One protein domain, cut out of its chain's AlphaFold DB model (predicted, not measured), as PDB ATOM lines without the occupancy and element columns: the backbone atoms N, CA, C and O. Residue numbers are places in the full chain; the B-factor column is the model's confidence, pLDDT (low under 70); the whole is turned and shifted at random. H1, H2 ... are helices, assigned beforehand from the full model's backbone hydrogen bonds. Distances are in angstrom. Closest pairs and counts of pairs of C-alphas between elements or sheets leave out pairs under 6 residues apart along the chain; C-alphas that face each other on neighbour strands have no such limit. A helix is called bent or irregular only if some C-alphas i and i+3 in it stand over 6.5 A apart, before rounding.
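This is residues 60 to 174 of the 175 residues of the protein "Helix-turn-helix domain protein" of Synergistales bacterium 53_16 (UniProt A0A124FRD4). Helix H2 sits in the middle, making a narrow helical hairpin with H1 at its first end and a wider V with the longest helix, H6, at its last end. The short helices H3, H4 and H5 lie toward that last end of H2, H5 packing on the first part of H6, while H8 is set off at the end of a long link and touches no helix. The printed part has 115 residues with eight named helices, H1 to H8 in order, and no named strand; its class is all helix. It is compact, with a radius of gyration of the C-alphas of 15.0 A, and spans 44 by 34 by 25 A.

H1, residues 60 to 74, and H2, residues 81 to 92, touch and form a hairpin at a shallow tilt of 31 degrees, opposite ways; their closest C-alphas, of Ser 72 and Ser 81, are 5.0 A apart. Residues 87 to 91 of H2 touch residues 120 to 126 of H6, residues 120 to 135, at a steep tilt of 55 degrees, opposite ways; the closest C-alphas, of Tyr 87 and Val 123, are 6.0 A apart. H3, residues 96 to 99, only just touches H5, residues 109 to 115, with 3 pairs of C-alphas within 8 A; the closest are those of Met 97 and Ile 115, at 6.0 A. H4, residues 101 to 106, is irregular, with C-alphas 102 and 105 8.0 A apart, and is close but not clearly touching H5, the closest C-alphas, of Ile 104 and Leu 112, being 8.0 A apart. H5 touches residues 121 to 126 of H6 at a steep tilt of 69 degrees, only just short of about perpendicular; the closest C-alphas, of Ile 115 and Gly 122, are 4.0 A apart. H7, residues 141 to 144, is close but not clearly touching H3, with the C-alphas of Tyr 99 and Pro 141 closest at 6.4 A. H8, residues 161 to 172, is apart from H1 and H2, among others. In H1, H2, H5, H6 and H8 every O i to N i+4 pair is within hydrogen-bond range; H4 has 0 of 2, but 2 of 3 O i to N i+3 pairs, and H3 and H7 are too short for an i+4 pair.

H1 begins at C-alpha 60, (-10.128, 67.749, -18.779), and is 20.8 A long from first to last C-alpha. H2 is 16.4 A, H3 5.0 A, H4 9.9 A, H5 10.0 A, H6 22.9 A and H7 5.8 A long. H8 is 15.9 A long and ends at C-alpha 172, (-2.321, 39.018, -1.359).

The C-alphas farthest apart, of Lys 105 and Ala 158, are 45.3 A apart. The printed part has no cut. The link from H7 to H8 is long, with 16 residues; residues 143 to 148 and 154 to 162 stand free. Mean pLDDT of the printed part is 79.5, and residues 142 to 174 are under 70.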
ATOM      1  N   PRO A  60      -8.847  68.420 -18.974       90.06
ATOM      2  CA  PRO A  60     -10.128  67.749 -18.779       90.06
ATOM      3  C   PRO A  60     -10.013  66.222 -18.820       90.06
ATOM      4  O   PRO A  60     -10.508  65.576 -17.905       90.06
ATOM      5  N   ASN A  61      -9.283  65.648 -19.783       91.75
ATOM      6  CA  ASN A  61      -9.100  64.194 -19.890       91.75
ATOM      7  C   ASN A  61      -8.415  63.607 -18.646       91.75
ATOM      8  O   ASN A  61      -8.861  62.593 -18.108       91.75
ATOM      9  N   PHE A  62      -7.392  64.288 -18.122       92.56
ATOM     10  CA  PHE A  62      -6.746  63.884 -16.870       92.56
ATOM     11  C   PHE A  62      -7.708  63.954 -15.674       92.56
ATOM     12  O   PHE A  62      -7.766  63.043 -14.838       92.56
ATOM     13  N   LYS A  63      -8.510  65.023 -15.593       92.12
ATOM     14  CA  LYS A  63      -9.539  65.175 -14.558       92.12
ATOM     15  C   LYS A  63     -10.612  64.090 -14.670       92.12
ATOM     16  O   LYS A  63     -11.022  63.551 -13.646       92.12
ATOM     17  N   TYR A  64     -11.047  63.743 -15.878       94.50
ATOM     18  CA  TYR A  64     -12.026  62.682 -16.113       94.50
ATOM     19  C   TYR A  64     -11.484  61.327 -15.676       94.50
ATOM     20  O   TYR A  64     -12.147  60.652 -14.896       94.50
ATOM     21  N   LEU A  65     -10.254  60.974 -16.063       95.19
ATOM     22  CA  LEU A  65      -9.607  59.735 -15.627       95.19
ATOM     23  C   LEU A  65      -9.543  59.632 -14.099       95.19
ATOM     24  O   LEU A  65      -9.996  58.650 -13.517       95.19
ATOM     25  N   THR A  66      -9.000  60.654 -13.438       94.69
ATOM     26  CA  THR A  66      -8.852  60.641 -11.973       94.69
ATOM     27  C   THR A  66     -10.198  60.646 -11.251       94.69
ATOM     28  O   THR A  66     -10.323  60.032 -10.193       94.69
ATOM     29  N   THR A  67     -11.219  61.297 -11.813       94.75
ATOM     30  CA  THR A  67     -12.584  61.276 -11.266       94.75
ATOM     31  C   THR A  67     -13.217  59.898 -11.420       94.75
ATOM     32  O   THR A  67     -13.775  59.392 -10.452       94.75
ATOM     33  N   LEU A  68     -13.084  59.264 -12.588       94.81
ATOM     34  CA  LEU A  68     -13.598  57.916 -12.840       94.81
ATOM     35  C   LEU A  68     -12.954  56.884 -11.915       94.81
ATOM     36  O   LEU A  68     -13.675  56.098 -11.317       94.81
ATOM     37  N   LEU A  69     -11.633  56.938 -11.724       94.56
ATOM     38  CA  LEU A  69     -10.927  56.049 -10.794       94.56
ATOM     39  C   LEU A  69     -11.400  56.237  -9.345       94.56
ATOM     40  O   LEU A  69     -11.652  55.273  -8.628       94.56
ATOM     41  N   LYS A  70     -11.577  57.487  -8.902       93.00
ATOM     42  CA  LYS A  70     -12.126  57.766  -7.565       93.00
ATOM     43  C   LYS A  70     -13.557  57.255  -7.428       93.00
ATOM     44  O   LYS A  70     -13.919  56.737  -6.374       93.00
ATOM     45  N   GLN A  71     -14.363  57.410  -8.474       94.50
ATOM     46  CA  GLN A  71     -15.742  56.945  -8.481       94.50
ATOM     47  C   GLN A  71     -15.809  55.417  -8.456       94.50
ATOM     48  O   GLN A  71     -16.577  54.889  -7.666       94.50
ATOM     49  N   SER A  72     -14.972  54.714  -9.225       94.06
ATOM     50  CA  SER A  72     -14.941  53.243  -9.251       94.06
ATOM     51  C   SER A  72     -14.548  52.630  -7.910       94.06
ATOM     52  O   SER A  72     -15.017  51.559  -7.554       94.06
ATOM     53  N   MET A  73     -13.702  53.320  -7.140       90.38
ATOM     54  CA  MET A  73     -13.346  52.885  -5.789       90.38
ATOM     55  C   MET A  73     -14.472  53.111  -4.779       90.38
ATOM     56  O   MET A  73     -14.640  52.323  -3.855       90.38
ATOM     57  N   LYS A  74     -15.215  54.216  -4.916       93.62
ATOM     58  CA  LYS A  74     -16.316  54.556  -4.002       93.62
ATOM     59  C   LYS A  74     -17.606  53.803  -4.319       93.62
ATOM     60  O   LYS A  74     -18.389  53.555  -3.411       93.62
ATOM     61  N   HIS A  75     -17.812  53.494  -5.594       94.31
ATOM     62  CA  HIS A  75     -19.037  52.943  -6.161       94.31
ATOM     63  C   HIS A  75     -18.708  51.795  -7.131       94.31
ATOM     64  O   HIS A  75     -18.925  51.927  -8.345       94.31
ATOM     65  N   PRO A  76     -18.135  50.682  -6.633       91.38
ATOM     66  CA  PRO A  76     -17.734  49.554  -7.472       91.38
ATOM     67  C   PRO A  76     -18.911  48.895  -8.213       91.38
ATOM     68  O   PRO A  76     -18.695  48.235  -9.227       91.38
ATOM     69  N   GLU A  77     -20.153  49.108  -7.764       90.38
ATOM     70  CA  GLU A  77     -21.381  48.664  -8.432       90.38
ATOM     71  C   GLU A  77     -21.617  49.330  -9.799       90.38
ATOM     72  O   GLU A  77     -22.274  48.751 -10.668       90.38
ATOM     73  N   LEU A  78     -21.079  50.537 -10.012       89.94
ATOM     74  CA  LEU A  78     -21.144  51.218 -11.307       89.94
ATOM     75  C   LEU A  78     -20.112  50.621 -12.266       89.94
ATOM     76  O   LEU A  78     -20.447  50.168 -13.362       89.94
ATOM     77  N   VAL A  79     -18.855  50.626 -11.825       91.69
ATOM     78  CA  VAL A  79     -17.703  49.996 -12.469       91.69
ATOM     79  C   VAL A  79     -16.641  49.778 -11.395       91.69
ATOM     80  O   VAL A  79     -16.274  50.726 -10.705       91.69
ATOM     81  N   SER A  80     -16.143  48.551 -11.240       92.31
ATOM     82  CA  SER A  80     -15.085  48.277 -10.264       92.31
ATOM     83  C   SER A  80     -13.751  48.891 -10.707       92.31
ATOM     84  O   SER A  80     -13.507  49.092 -11.905       92.31
ATOM     85  N   SER A  81     -12.863  49.185  -9.754       89.50
ATOM     86  CA  SER A  81     -11.514  49.692 -10.045       89.50
ATOM     87  C   SER A  81     -10.716  48.748 -10.940       89.50
ATOM     88  O   SER A  81      -9.993  49.198 -11.827       89.50
ATOM     89  N   GLU A  82     -10.885  47.443 -10.752       89.75
ATOM     90  CA  GLU A  82     -10.187  46.386 -11.486       89.75
ATOM     91  C   GLU A  82     -10.669  46.346 -12.938       89.75
ATOM     92  O   GLU A  82      -9.857  46.357 -13.869       89.75
ATOM     93  N   LYS A  83     -11.996  46.389 -13.144       91.62
ATOM     94  CA  LYS A  83     -12.604  46.452 -14.478       91.62
ATOM     95  C   LYS A  83     -12.171  47.719 -15.214       91.62
ATOM     96  O   LYS A  83     -11.731  47.641 -16.361       91.62
ATOM     97  N   LEU A  84     -12.205  48.875 -14.549       94.75
ATOM     98  CA  LEU A  84     -11.768  50.138 -15.148       94.75
ATOM     99  C   LEU A  84     -10.275  50.117 -15.513       94.75
ATOM    100  O   LEU A  84      -9.917  50.471 -16.637       94.75
ATOM    101  N   ALA A  85      -9.402  49.671 -14.605       92.56
ATOM    102  CA  ALA A  85      -7.966  49.565 -14.864       92.56
ATOM    103  C   ALA A  85      -7.666  48.631 -16.047       92.56
ATOM    104  O   ALA A  85      -6.863  48.971 -16.922       92.56
ATOM    105  N   ARG A  86      -8.369  47.495 -16.131       90.88
ATOM    106  CA  ARG A  86      -8.281  46.571 -17.268       90.88
ATOM    107  C   ARG A  86      -8.655  47.258 -18.580       90.88
ATOM    108  O   ARG A  86      -7.921  47.129 -19.557       90.88
ATOM    109  N   TYR A  87      -9.752  48.009 -18.610       94.94
ATOM    110  CA  TYR A  87     -10.217  48.671 -19.833       94.94
ATOM    111  C   TYR A  87      -9.258  49.771 -20.274       94.94
ATOM    112  O   TYR A  87      -8.949  49.868 -21.460       94.94
ATOM    113  N   LEU A  88      -8.718  50.548 -19.331       95.62
ATOM    114  CA  LEU A  88      -7.668  51.531 -19.611       95.62
ATOM    115  C   LEU A  88      -6.436  50.865 -20.238       95.62
ATOM    116  O   LEU A  88      -5.880  51.379 -21.212       95.62
ATOM    117  N   LYS A  89      -6.032  49.699 -19.720       92.94
ATOM    118  CA  LYS A  89      -4.903  48.940 -20.260       92.94
ATOM    119  C   LYS A  89      -5.182  48.435 -21.677       92.94
ATOM    120  O   LYS A  89      -4.396  48.743 -22.574       92.94
ATOM    121  N   LEU A  90      -6.307  47.745 -21.883       92.31
ATOM    122  CA  LEU A  90      -6.733  47.241 -23.195       92.31
ATOM    123  C   LEU A  90      -6.840  48.375 -24.220       92.31
ATOM    124  O   LEU A  90      -6.325  48.257 -25.330       92.31
ATOM    125  N   ALA A  91      -7.441  49.506 -23.842       95.00
ATOM    126  CA  ALA A  91      -7.564  50.672 -24.710       95.00
ATOM    127  C   ALA A  91      -6.189  51.174 -25.142       95.00
ATOM    128  O   ALA A  91      -5.921  51.319 -26.332       95.00
ATOM    129  N   SER A  92      -5.280  51.367 -24.185       93.38
ATOM    130  CA  SER A  92      -3.943  51.892 -24.466       93.38
ATOM    131  C   SER A  92      -3.115  51.006 -25.416       93.38
ATOM    132  O   SER A  92      -2.187  51.496 -26.073       93.38
ATOM    133  N   ASN A  93      -3.475  49.721 -25.512       91.06
ATOM    134  CA  ASN A  93      -2.893  48.729 -26.412       91.06
ATOM    135  C   ASN A  93      -3.655  48.551 -27.740       91.06
ATOM    136  O   ASN A  93      -3.173  47.819 -28.595       91.06
ATOM    137  N   HIS A  94      -4.805  49.207 -27.939       89.56
ATOM    138  CA  HIS A  94      -5.762  48.918 -29.023       89.56
ATOM    139  C   HIS A  94      -6.304  47.475 -29.003       89.56
ATOM    140  O   HIS A  94      -6.624  46.886 -30.031       89.56
ATOM    141  N   GLU A  95      -6.439  46.905 -27.807       90.56
ATOM    142  CA  GLU A  95      -6.947  45.547 -27.579       90.56
ATOM    143  C   GLU A  95      -8.430  45.533 -27.171       90.56
ATOM    144  O   GLU A  95      -9.032  44.465 -27.074       90.56
ATOM    145  N   LEU A  96      -9.054  46.705 -26.991       89.75
ATOM    146  CA  LEU A  96     -10.488  46.803 -26.693       89.75
ATOM    147  C   LEU A  96     -11.386  46.376 -27.862       89.75
ATOM    148  O   LEU A  96     -12.441  45.805 -27.625       89.75
ATOM    149  N   MET A  97     -11.020  46.633 -29.120       89.31
ATOM    150  CA  MET A  97     -11.846  46.173 -30.247       89.31
ATOM    151  C   MET A  97     -11.802  44.645 -30.403       89.31
ATOM    152  O   MET A  97     -12.878  44.044 -30.437       89.31
ATOM    153  N   PRO A  98     -10.619  43.988 -30.408       86.38
ATOM    154  CA  PRO A  98     -10.532  42.528 -30.396       86.38
ATOM    155  C   PRO A  98     -11.355  41.879 -29.281       86.38
ATOM    156  O   PRO A  98     -11.969  40.833 -29.483       86.38
ATOM    157  N   TYR A  99     -11.408  42.534 -28.122       83.62
ATOM    158  CA  TYR A  99     -12.199  42.096 -26.982       83.62
ATOM    159  C   TYR A  99     -13.701  41.966 -27.319       83.62
ATOM    160  O   TYR A  99     -14.332  41.022 -26.856       83.62
ATOM    161  N   TYR A 100     -14.258  42.792 -28.212       89.81
ATOM    162  CA  TYR A 100     -15.666  42.726 -28.640       89.81
ATOM    163  C   TYR A 100     -15.926  41.946 -29.940       89.81
ATOM    164  O   TYR A 100     -17.045  41.990 -30.455       89.81
ATOM    165  N   LEU A 101     -14.954  41.189 -30.469       86.69
ATOM    166  CA  LEU A 101     -15.155  40.372 -31.679       86.69
ATOM    167  C   LEU A 101     -16.403  39.468 -31.642       86.69
ATOM    168  O   LEU A 101     -17.098  39.416 -32.662       86.69
ATOM    169  N   PRO A 102     -16.757  38.807 -30.517       90.06
ATOM    170  CA  PRO A 102     -17.978  37.999 -30.443       90.06
ATOM    171  C   PRO A 102     -19.265  38.787 -30.735       90.06
ATOM    172  O   PRO A 102     -20.240  38.217 -31.223       90.06
ATOM    173  N   TYR A 103     -19.254  40.099 -30.492       91.31
ATOM    174  CA  TYR A 103     -20.403  40.995 -30.629       91.31
ATOM    175  C   TYR A 103     -20.274  41.963 -31.808       91.31
ATOM    176  O   TYR A 103     -21.072  42.888 -31.930       91.31
ATOM    177  N   ILE A 104     -19.305  41.762 -32.709       89.00
ATOM    178  CA  ILE A 104     -19.016  42.716 -33.792       89.00
ATOM    179  C   ILE A 104     -20.224  42.977 -34.706       89.00
ATOM    180  O   ILE A 104     -20.378  44.072 -35.227       89.00
ATOM    181  N   LYS A 105     -21.119  41.991 -34.865       91.88
ATOM    182  CA  LYS A 105     -22.353  42.117 -35.662       91.88
ATOM    183  C   LYS A 105     -23.440  42.961 -34.986       91.88
ATOM    184  O   LYS A 105     -24.419  43.304 -35.636       91.88
ATOM    185  N   GLU A 106     -23.301  43.239 -33.693       92.19
ATOM    186  CA  GLU A 106     -24.237  44.046 -32.900       92.19
ATOM    187  C   GLU A 106     -23.781  45.506 -32.764       92.19
ATOM    188  O   GLU A 106     -24.486  46.304 -32.147       92.19
ATOM    189  N   LEU A 107     -22.610  45.846 -33.309       90.88
ATOM    190  CA  LEU A 107     -21.989  47.156 -33.188       90.88
ATOM    191  C   LEU A 107     -21.875  47.836 -34.552       90.88
ATOM    192  O   LEU A 107     -21.393  47.254 -35.521       90.88
ATOM    193  N   GLU A 108     -22.262  49.106 -34.594       94.56
ATOM    194  CA  GLU A 108     -22.011  49.973 -35.742       94.56
ATOM    195  C   GLU A 108     -20.506  50.223 -35.919       94.56
ATOM    196  O   GLU A 108     -19.749  50.301 -34.943       94.56
ATOM    197  N   ALA A 109     -20.071  50.413 -37.167       91.94
ATOM    198  CA  ALA A 109     -18.658  50.612 -37.496       91.94
ATOM    199  C   ALA A 109     -18.041  51.810 -36.749       91.94
ATOM    200  O   ALA A 109     -16.929  51.715 -36.229       91.94
ATOM    201  N   ASP A 110     -18.781  52.913 -36.622       95.06
ATOM    202  CA  ASP A 110     -18.315  54.101 -35.901       95.06
ATOM    203  C   ASP A 110     -18.173  53.854 -34.396       95.06
ATOM    204  O   ASP A 110     -17.228  54.344 -33.776       95.06
ATOM    205  N   TYR A 111     -19.043  53.031 -33.805       95.56
ATOM    206  CA  TYR A 111     -18.934  52.646 -32.396       95.56
ATOM    207  C   TYR A 111     -17.647  51.847 -32.151       95.56
ATOM    208  O   TYR A 111     -16.899  52.122 -31.210       95.56
ATOM    209  N   LEU A 112     -17.343  50.898 -33.044       91.88
ATOM    210  CA  LEU A 112     -16.104  50.117 -33.007       91.88
ATOM    211  C   LEU A 112     -14.865  50.998 -33.187       91.88
ATOM    212  O   LEU A 112     -13.876  50.809 -32.478       91.88
ATOM    213  N   ASN A 113     -14.919  51.984 -34.086       92.25
ATOM    214  CA  ASN A 113     -13.828  52.938 -34.287       92.25
ATOM    215  C   ASN A 113     -13.546  53.747 -33.014       92.25
ATOM    216  O   ASN A 113     -12.382  53.929 -32.646       92.25
ATOM    217  N   VAL A 114     -14.594  54.179 -32.302       96.31
ATOM    218  CA  VAL A 114     -14.447  54.887 -31.022       96.31
ATOM    219  C   VAL A 114     -13.831  53.978 -29.958       96.31
ATOM    220  O   VAL A 114     -12.849  54.378 -29.328       96.31
ATOM    221  N   ILE A 115     -14.326  52.745 -29.797       94.56
ATOM    222  CA  ILE A 115     -13.733  51.746 -28.885       94.56
ATOM    223  C   ILE A 115     -12.243  51.536 -29.205       94.56
ATOM    224  O   ILE A 115     -11.404  51.496 -28.302       94.56
ATOM    225  N   ASN A 116     -11.895  51.441 -30.489       92.44
ATOM    226  CA  ASN A 116     -10.534  51.164 -30.942       92.44
ATOM    227  C   ASN A 116      -9.591  52.379 -30.896       92.44
ATOM    228  O   ASN A 116      -8.399  52.242 -31.171       92.44
ATOM    229  N   SER A 117     -10.083  53.572 -30.550       94.62
ATOM    230  CA  SER A 117      -9.275  54.804 -30.533       94.62
ATOM    231  C   SER A 117      -8.089  54.751 -29.562       94.62
ATOM    232  O   SER A 117      -7.103  55.464 -29.739       94.62
ATOM    233  N   GLY A 118      -8.180  53.912 -28.526       93.62
ATOM    234  CA  GLY A 118      -7.210  53.843 -27.434       93.62
ATOM    235  C   GLY A 118      -7.228  55.053 -26.495       93.62
ATOM    236  O   GLY A 118      -6.299  55.242 -25.709       93.62
ATOM    237  N   SER A 119      -8.291  55.856 -26.576       95.94
ATOM    238  CA  SER A 119      -8.558  57.013 -25.722       95.94
ATOM    239  C   SER A 119      -9.398  56.638 -24.494       95.94
ATOM    240  O   SER A 119     -10.020  55.572 -24.435       95.94
ATOM    241  N   LEU A 120      -9.490  57.559 -23.530       95.56
ATOM    242  CA  LEU A 120     -10.462  57.458 -22.436       95.56
ATOM    243  C   LEU A 120     -11.916  57.411 -22.949       95.56
ATOM    244  O   LEU A 120     -12.746  56.708 -22.378       95.56
ATOM    245  N   THR A 121     -12.225  58.108 -24.043       95.88
ATOM    246  CA  THR A 121     -13.549  58.058 -24.682       95.88
ATOM    247  C   THR A 121     -13.875  56.646 -25.167       95.88
ATOM    248  O   THR A 121     -14.971  56.150 -24.912       95.88
ATOM    249  N   GLY A 122     -12.908  55.953 -25.777       96.69
ATOM    250  CA  GLY A 122     -13.068  54.552 -26.179       96.69
ATOM    251  C   GLY A 122     -13.382  53.625 -25.002       96.69
ATOM    252  O   GLY A 122     -14.257  52.768 -25.108       96.69
ATOM    253  N   VAL A 123     -12.742  53.852 -23.848       96.88
ATOM    254  CA  VAL A 123     -13.035  53.121 -22.601       96.88
ATOM    255  C   VAL A 123     -14.475  53.339 -22.140       96.88
ATOM    256  O   VAL A 123     -15.143  52.381 -21.762       96.88
ATOM    257  N   LEU A 124     -14.974  54.575 -22.187       96.50
ATOM    258  CA  LEU A 124     -16.350  54.876 -21.786       96.50
ATOM    259  C   LEU A 124     -17.380  54.204 -22.702       96.50
ATOM    260  O   LEU A 124     -18.356  53.646 -22.207       96.50
ATOM    261  N   PHE A 125     -17.148  54.203 -24.017       97.38
ATOM    262  CA  PHE A 125     -18.016  53.512 -24.978       97.38
ATOM    263  C   PHE A 125     -17.995  51.991 -24.787       97.38
ATOM    264  O   PHE A 125     -19.039  51.346 -24.880       97.38
ATOM    265  N   ALA A 126     -16.832  51.421 -24.469       96.19
ATOM    266  CA  ALA A 126     -16.713  50.010 -24.118       96.19
ATOM    267  C   ALA A 126     -17.539  49.678 -22.857       96.19
ATOM    268  O   ALA A 126     -18.401  48.805 -22.889       96.19
ATOM    269  N   LEU A 127     -17.376  50.447 -21.773       95.38
ATOM    270  CA  LEU A 127     -18.153  50.261 -20.538       95.38
ATOM    271  C   LEU A 127     -19.665  50.453 -20.741       95.38
ATOM    272  O   LEU A 127     -20.463  49.753 -20.121       95.38
ATOM    273  N   LEU A 128     -20.073  51.381 -21.608       95.81
ATOM    274  CA  LEU A 128     -21.482  51.563 -21.963       95.81
ATOM    275  C   LEU A 128     -22.036  50.336 -22.696       95.81
ATOM    276  O   LEU A 128     -23.159  49.913 -22.423       95.81
ATOM    277  N   PHE A 129     -21.246  49.748 -23.595       95.69
ATOM    278  CA  PHE A 129     -21.662  48.556 -24.323       95.69
ATOM    279  C   PHE A 129     -21.755  47.327 -23.414       95.69
ATOM    280  O   PHE A 129     -22.720  46.576 -23.514       95.69
ATOM    281  N   ASP A 130     -20.837  47.172 -22.458       94.31
ATOM    282  CA  ASP A 130     -20.955  46.157 -21.406       94.31
ATOM    283  C   ASP A 130     -22.279  46.261 -20.645       94.31
ATOM    284  O   ASP A 130     -22.958  45.257 -20.451       94.31
ATOM    285  N   LYS A 131     -22.685  47.475 -20.248       93.12
ATOM    286  CA  LYS A 131     -23.970  47.684 -19.562       93.12
ATOM    287  C   LYS A 131     -25.163  47.303 -20.430       93.12
ATOM    288  O   LYS A 131     -26.161  46.799 -19.916       93.12
ATOM    289  N   GLU A 132     -25.063  47.500 -21.738       94.44
ATOM    290  CA  GLU A 132     -26.083  47.050 -22.680       94.44
ATOM    291  C   GLU A 132     -26.101  45.519 -22.840       94.44
ATOM    292  O   GLU A 132     -27.184  44.932 -22.905       94.44
ATOM    293  N   LEU A 133     -24.939  44.856 -22.855       92.88
ATOM    294  CA  LEU A 133     -24.844  43.392 -22.838       92.88
ATOM    295  C   LEU A 133     -25.466  42.820 -21.556       92.88
ATOM    296  O   LEU A 133     -26.358  41.972 -21.650       92.88
ATOM    297  N   GLU A 134     -25.095  43.358 -20.390       91.44
ATOM    298  CA  GLU A 134     -25.649  42.986 -19.079       91.44
ATOM    299  C   GLU A 134     -27.184  43.116 -19.080       91.44
ATOM    300  O   GLU A 134     -27.899  42.188 -18.697       91.44
ATOM    301  N   ARG A 135     -27.719  44.230 -19.604       93.94
ATOM    302  CA  ARG A 135     -29.169  44.469 -19.726       93.94
ATOM    303  C   ARG A 135     -29.876  43.440 -20.616       93.94
ATOM    304  O   ARG A 135     -31.055  43.156 -20.407       93.94
ATOM    305  N   ARG A 136     -29.181  42.888 -21.615       94.56
ATOM    306  CA  ARG A 136     -29.678  41.824 -22.507       94.56
ATOM    307  C   ARG A 136     -29.458  40.414 -21.942       94.56
ATOM    308  O   ARG A 136     -29.794  39.449 -22.624       94.56
ATOM    309  N   GLY A 137     -28.892  40.280 -20.740       93.00
ATOM    310  CA  GLY A 137     -28.533  38.991 -20.146       93.00
ATOM    311  C   GLY A 137     -27.318  38.329 -20.801       93.00
ATOM    312  O   GLY A 137     -27.178  37.111 -20.727       93.00
ATOM    313  N   LYS A 138     -26.466  39.112 -21.474       89.88
ATOM    314  CA  LYS A 138     -25.191  38.667 -22.045       89.88
ATOM    315  C   LYS A 138     -24.049  39.047 -21.103       89.88
ATOM    316  O   LYS A 138     -24.062  40.116 -20.499       89.88
ATOM    317  N   THR A 139     -23.061  38.173 -20.998       83.19
ATOM    318  CA  THR A 139     -21.801  38.393 -20.281       83.19
ATOM    319  C   THR A 139     -20.877  39.294 -21.090       83.19
ATOM    320  O   THR A 139     -20.881  39.251 -22.320       83.19
ATOM    321  N   ALA A 140     -20.075  40.127 -20.424       76.69
ATOM    322  CA  ALA A 140     -18.980  40.792 -21.117       76.69
ATOM    323  C   ALA A 140     -17.895  39.743 -21.448       76.69
ATOM    324  O   ALA A 140     -17.698  38.807 -20.667       76.69
ATOM    325  N   PRO A 141     -17.117  39.903 -22.535       71.06
ATOM    326  CA  PRO A 141     -16.043  38.963 -22.897       71.06
ATOM    327  C   PRO A 141     -15.012  38.717 -21.772       71.06
ATOM    328  O   PRO A 141     -14.289  37.724 -21.768       71.06
ATOM    329  N   ALA A 142     -14.917  39.642 -20.812       60.41
ATOM    330  CA  ALA A 142     -14.030  39.593 -19.651       60.41
ATOM    331  C   ALA A 142     -14.440  38.561 -18.615       60.41
ATOM    332  O   ALA A 142     -13.553  38.065 -17.924       60.41
ATOM    333  N   ASP A 143     -15.740  38.314 -18.496       59.75
ATOM    334  CA  ASP A 143     -16.313  37.533 -17.405       59.75
ATOM    335  C   ASP A 143     -16.236  36.027 -17.716       59.75
ATOM    336  O   ASP A 143     -16.323  35.196 -16.817       59.75
ATOM    337  N   GLU A 144     -16.001  35.669 -18.984       49.81
ATOM    338  CA  GLU A 144     -15.819  34.286 -19.447       49.81
ATOM    339  C   GLU A 144     -14.350  33.824 -19.414       49.81
ATOM    340  O   GLU A 144     -14.066  32.631 -19.296       49.81
ATOM    341  N   ALA A 145     -13.395  34.757 -19.488       45.34
ATOM    342  CA  ALA A 145     -11.965  34.467 -19.432       45.34
ATOM    343  C   ALA A 145     -11.463  34.565 -17.982       45.34
ATOM    344  O   ALA A 145     -11.072  35.641 -17.526       45.34
ATOM    345  N   GLY A 146     -11.493  33.433 -17.271       43.06
ATOM    346  CA  GLY A 146     -11.038  33.292 -15.884       43.06
ATOM    347  C   GLY A 146      -9.722  34.019 -15.572       43.06
ATOM    348  O   GLY A 146      -8.772  34.026 -16.356       43.06
ATOM    349  N   GLU A 147      -9.701  34.660 -14.407       43.00
ATOM    350  CA  GLU A 147      -8.683  35.600 -13.950       43.00
ATOM    351  C   GLU A 147      -7.256  35.027 -13.906       43.00
ATOM    352  O   GLU A 147      -6.990  34.033 -13.233       43.00
ATOM    353  N   ASN A 148      -6.299  35.715 -14.546       43.25
ATOM    354  CA  ASN A 148      -4.883  35.662 -14.149       43.25
ATOM    355  C   ASN A 148      -4.089  36.908 -14.611       43.25
ATOM    356  O   ASN A 148      -3.026  36.815 -15.224       43.25
ATOM    357  N   TYR A 149      -4.631  38.105 -14.355       43.44
ATOM    358  CA  TYR A 149      -4.046  39.382 -14.807       43.44
ATOM    359  C   TYR A 149      -3.175  40.091 -13.754       43.44
ATOM    360  O   TYR A 149      -2.511  41.077 -14.076       43.44
ATOM    361  N   LEU A 150      -3.100  39.568 -12.523       39.72
ATOM    362  CA  LEU A 150      -2.252  40.109 -11.444       39.72
ATOM    363  C   LEU A 150      -0.748  40.115 -11.789       39.72
ATOM    364  O   LEU A 150       0.017  40.858 -11.182       39.72
ATOM    365  N   ASN A 151      -0.324  39.375 -12.818       41.41
ATOM    366  CA  ASN A 151       1.057  39.365 -13.315       41.41
ATOM    367  C   ASN A 151       1.446  40.606 -14.156       41.41
ATOM    368  O   ASN A 151       2.602  40.728 -14.555       41.41
ATOM    369  N   LEU A 152       0.511  41.522 -14.448       41.25
ATOM    370  CA  LEU A 152       0.755  42.717 -15.278       41.25
ATOM    371  C   LEU A 152       1.069  43.993 -14.480       41.25
ATOM    372  O   LEU A 152       1.445  45.005 -15.077       41.25
ATOM    373  N   ILE A 153       0.941  43.960 -13.151       37.62
ATOM    374  CA  ILE A 153       1.286  45.086 -12.278       37.62
ATOM    375  C   ILE A 153       2.753  44.921 -11.863       37.62
ATOM    376  O   ILE A 153       3.093  44.105 -11.011       37.62
ATOM    377  N   GLY A 154       3.649  45.662 -12.518       39.62
ATOM    378  CA  GLY A 154       5.068  45.694 -12.156       39.62
ATOM    379  C   GLY A 154       5.299  46.322 -10.772       39.62
ATOM    380  O   GLY A 154       4.519  47.178 -10.349       39.62
ATOM    381  N   PRO A 155       6.375  45.945 -10.056       38.16
ATOM    382  CA  PRO A 155       6.634  46.458  -8.718       38.16
ATOM    383  C   PRO A 155       7.274  47.845  -8.808       38.16
ATOM    384  O   PRO A 155       8.347  47.983  -9.392       38.16
ATOM    385  N   SER A 156       6.660  48.875  -8.216       40.47
ATOM    386  CA  SER A 156       7.383  50.111  -7.882       40.47
ATOM    387  C   SER A 156       6.611  51.069  -6.964       40.47
ATOM    388  O   SER A 156       5.761  51.823  -7.429       40.47
ATOM    389  N   GLY A 157       7.074  51.157  -5.713       32.84
ATOM    390  CA  GLY A 157       7.514  52.419  -5.098       32.84
ATOM    391  C   GLY A 157       6.465  53.475  -4.714       32.84
ATOM    392  O   GLY A 157       6.236  54.408  -5.478       32.84
ATOM    393  N   ALA A 158       5.945  53.353  -3.485       35.75
ATOM    394  CA  ALA A 158       5.845  54.378  -2.424       35.75
ATOM    395  C   ALA A 158       5.528  55.851  -2.808       35.75
ATOM    396  O   ALA A 158       6.287  56.505  -3.516       35.75
ATOM    397  N   GLU A 159       4.512  56.554  -2.298       41.88
ATOM    398  CA  GLU A 159       3.436  56.306  -1.335       41.88
ATOM    399  C   GLU A 159       2.277  57.254  -1.713       41.88
ATOM    400  O   GLU A 159       2.471  58.467  -1.809       41.88
ATOM    401  N   ASP A 160       1.100  56.683  -1.957       45.47
ATOM    402  CA  ASP A 160      -0.172  57.126  -1.383       45.47
ATOM    403  C   ASP A 160      -0.656  55.890  -0.613       45.47
ATOM    404  O   ASP A 160      -1.109  54.916  -1.220       45.47
ATOM    405  N   LYS A 161      -0.336  55.831   0.690       47.38
ATOM    406  CA  LYS A 161      -0.330  54.569   1.454       47.38
ATOM    407  C   LYS A 161      -1.690  53.887   1.465       47.38
ATOM    408  O   LYS A 161      -1.729  52.678   1.326       47.38
ATOM    409  N   GLU A 162      -2.794  54.624   1.559       48.09
ATOM    410  CA  GLU A 162      -4.124  54.001   1.623       48.09
ATOM    411  C   GLU A 162      -4.535  53.352   0.299       48.09
ATOM    412  O   GLU A 162      -5.020  52.221   0.293       48.09
ATOM    413  N   LEU A 163      -4.301  54.032  -0.829       48.06
ATOM    414  CA  LEU A 163      -4.624  53.502  -2.156       48.06
ATOM    415  C   LEU A 163      -3.718  52.319  -2.517       48.06
ATOM    416  O   LEU A 163      -4.191  51.314  -3.044       48.06
ATOM    417  N   LEU A 164      -2.422  52.420  -2.215       50.97
ATOM    418  CA  LEU A 164      -1.457  51.360  -2.501       50.97
ATOM    419  C   LEU A 164      -1.632  50.159  -1.568       50.97
ATOM    420  O   LEU A 164      -1.615  49.030  -2.044       50.97
ATOM    421  N   GLU A 165      -1.868  50.369  -0.270       59.03
ATOM    422  CA  GLU A 165      -2.145  49.271   0.660       59.03
ATOM    423  C   GLU A 165      -3.467  48.571   0.332       59.03
ATOM    424  O   GLU A 165      -3.548  47.352   0.479       59.03
ATOM    425  N   ALA A 166      -4.489  49.294  -0.139       61.16
ATOM    426  CA  ALA A 166      -5.735  48.682  -0.600       61.16
ATOM    427  C   ALA A 166      -5.494  47.757  -1.808       61.16
ATOM    428  O   ALA A 166      -5.943  46.608  -1.798       61.16
ATOM    429  N   LEU A 167      -4.711  48.219  -2.789       52.56
ATOM    430  CA  LEU A 167      -4.338  47.435  -3.972       52.56
ATOM    431  C   LEU A 167      -3.424  46.242  -3.617       52.56
ATOM    432  O   LEU A 167      -3.610  45.141  -4.134       52.56
ATOM    433  N   GLU A 168      -2.476  46.408  -2.689       54.06
ATOM    434  CA  GLU A 168      -1.584  45.330  -2.231       54.06
ATOM    435  C   GLU A 168      -2.295  44.276  -1.364       54.06
ATOM    436  O   GLU A 168      -1.969  43.088  -1.450       54.06
ATOM    437  N   ARG A 169      -3.269  44.672  -0.531       64.44
ATOM    438  CA  ARG A 169      -4.078  43.735   0.272       64.44
ATOM    439  C   ARG A 169      -4.967  42.868  -0.616       64.44
ATOM    440  O   ARG A 169      -5.074  41.669  -0.372       64.44
ATOM    441  N   GLN A 170      -5.546  43.442  -1.670       57.84
ATOM    442  CA  GLN A 170      -6.320  42.684  -2.656       57.84
ATOM    443  C   GLN A 170      -5.446  41.690  -3.436       57.84
ATOM    444  O   GLN A 170      -5.854  40.549  -3.627       57.84
ATOM    445  N   ALA A 171      -4.207  42.058  -3.784       54.59
ATOM    446  CA  ALA A 171      -3.276  41.159  -4.473       54.59
ATOM    447  C   ALA A 171      -2.785  39.967  -3.617       54.59
ATOM    448  O   ALA A 171      -2.393  38.938  -4.167       54.59
ATOM    449  N   LYS A 172      -2.786  40.079  -2.279       51.28
ATOM    450  CA  LYS A 172      -2.321  39.018  -1.359       51.28
ATOM    451  C   LYS A 172      -3.413  38.043  -0.907       51.28
ATOM    452  O   LYS A 172      -3.079  36.914  -0.565       51.28
ATOM    453  N   ASN A 173      -4.683  38.449  -0.926       55.22
ATOM    454  CA  ASN A 173      -5.805  37.637  -0.435       55.22
ATOM    455  C   ASN A 173      -6.430  36.712  -1.501       55.22
ATOM    456  O   ASN A 173      -7.381  36.002  -1.197       55.22
ATOM    457  N   GLY A 174      -5.906  36.714  -2.731       50.66
ATOM    458  CA  GLY A 174      -6.335  35.839  -3.833       50.66
ATOM    459  C   GLY A 174      -5.482  34.577  -4.021       50.66
ATOM    460  O   GLY A 174      -5.328  34.127  -5.153       50.66
TER     461      GLY A 174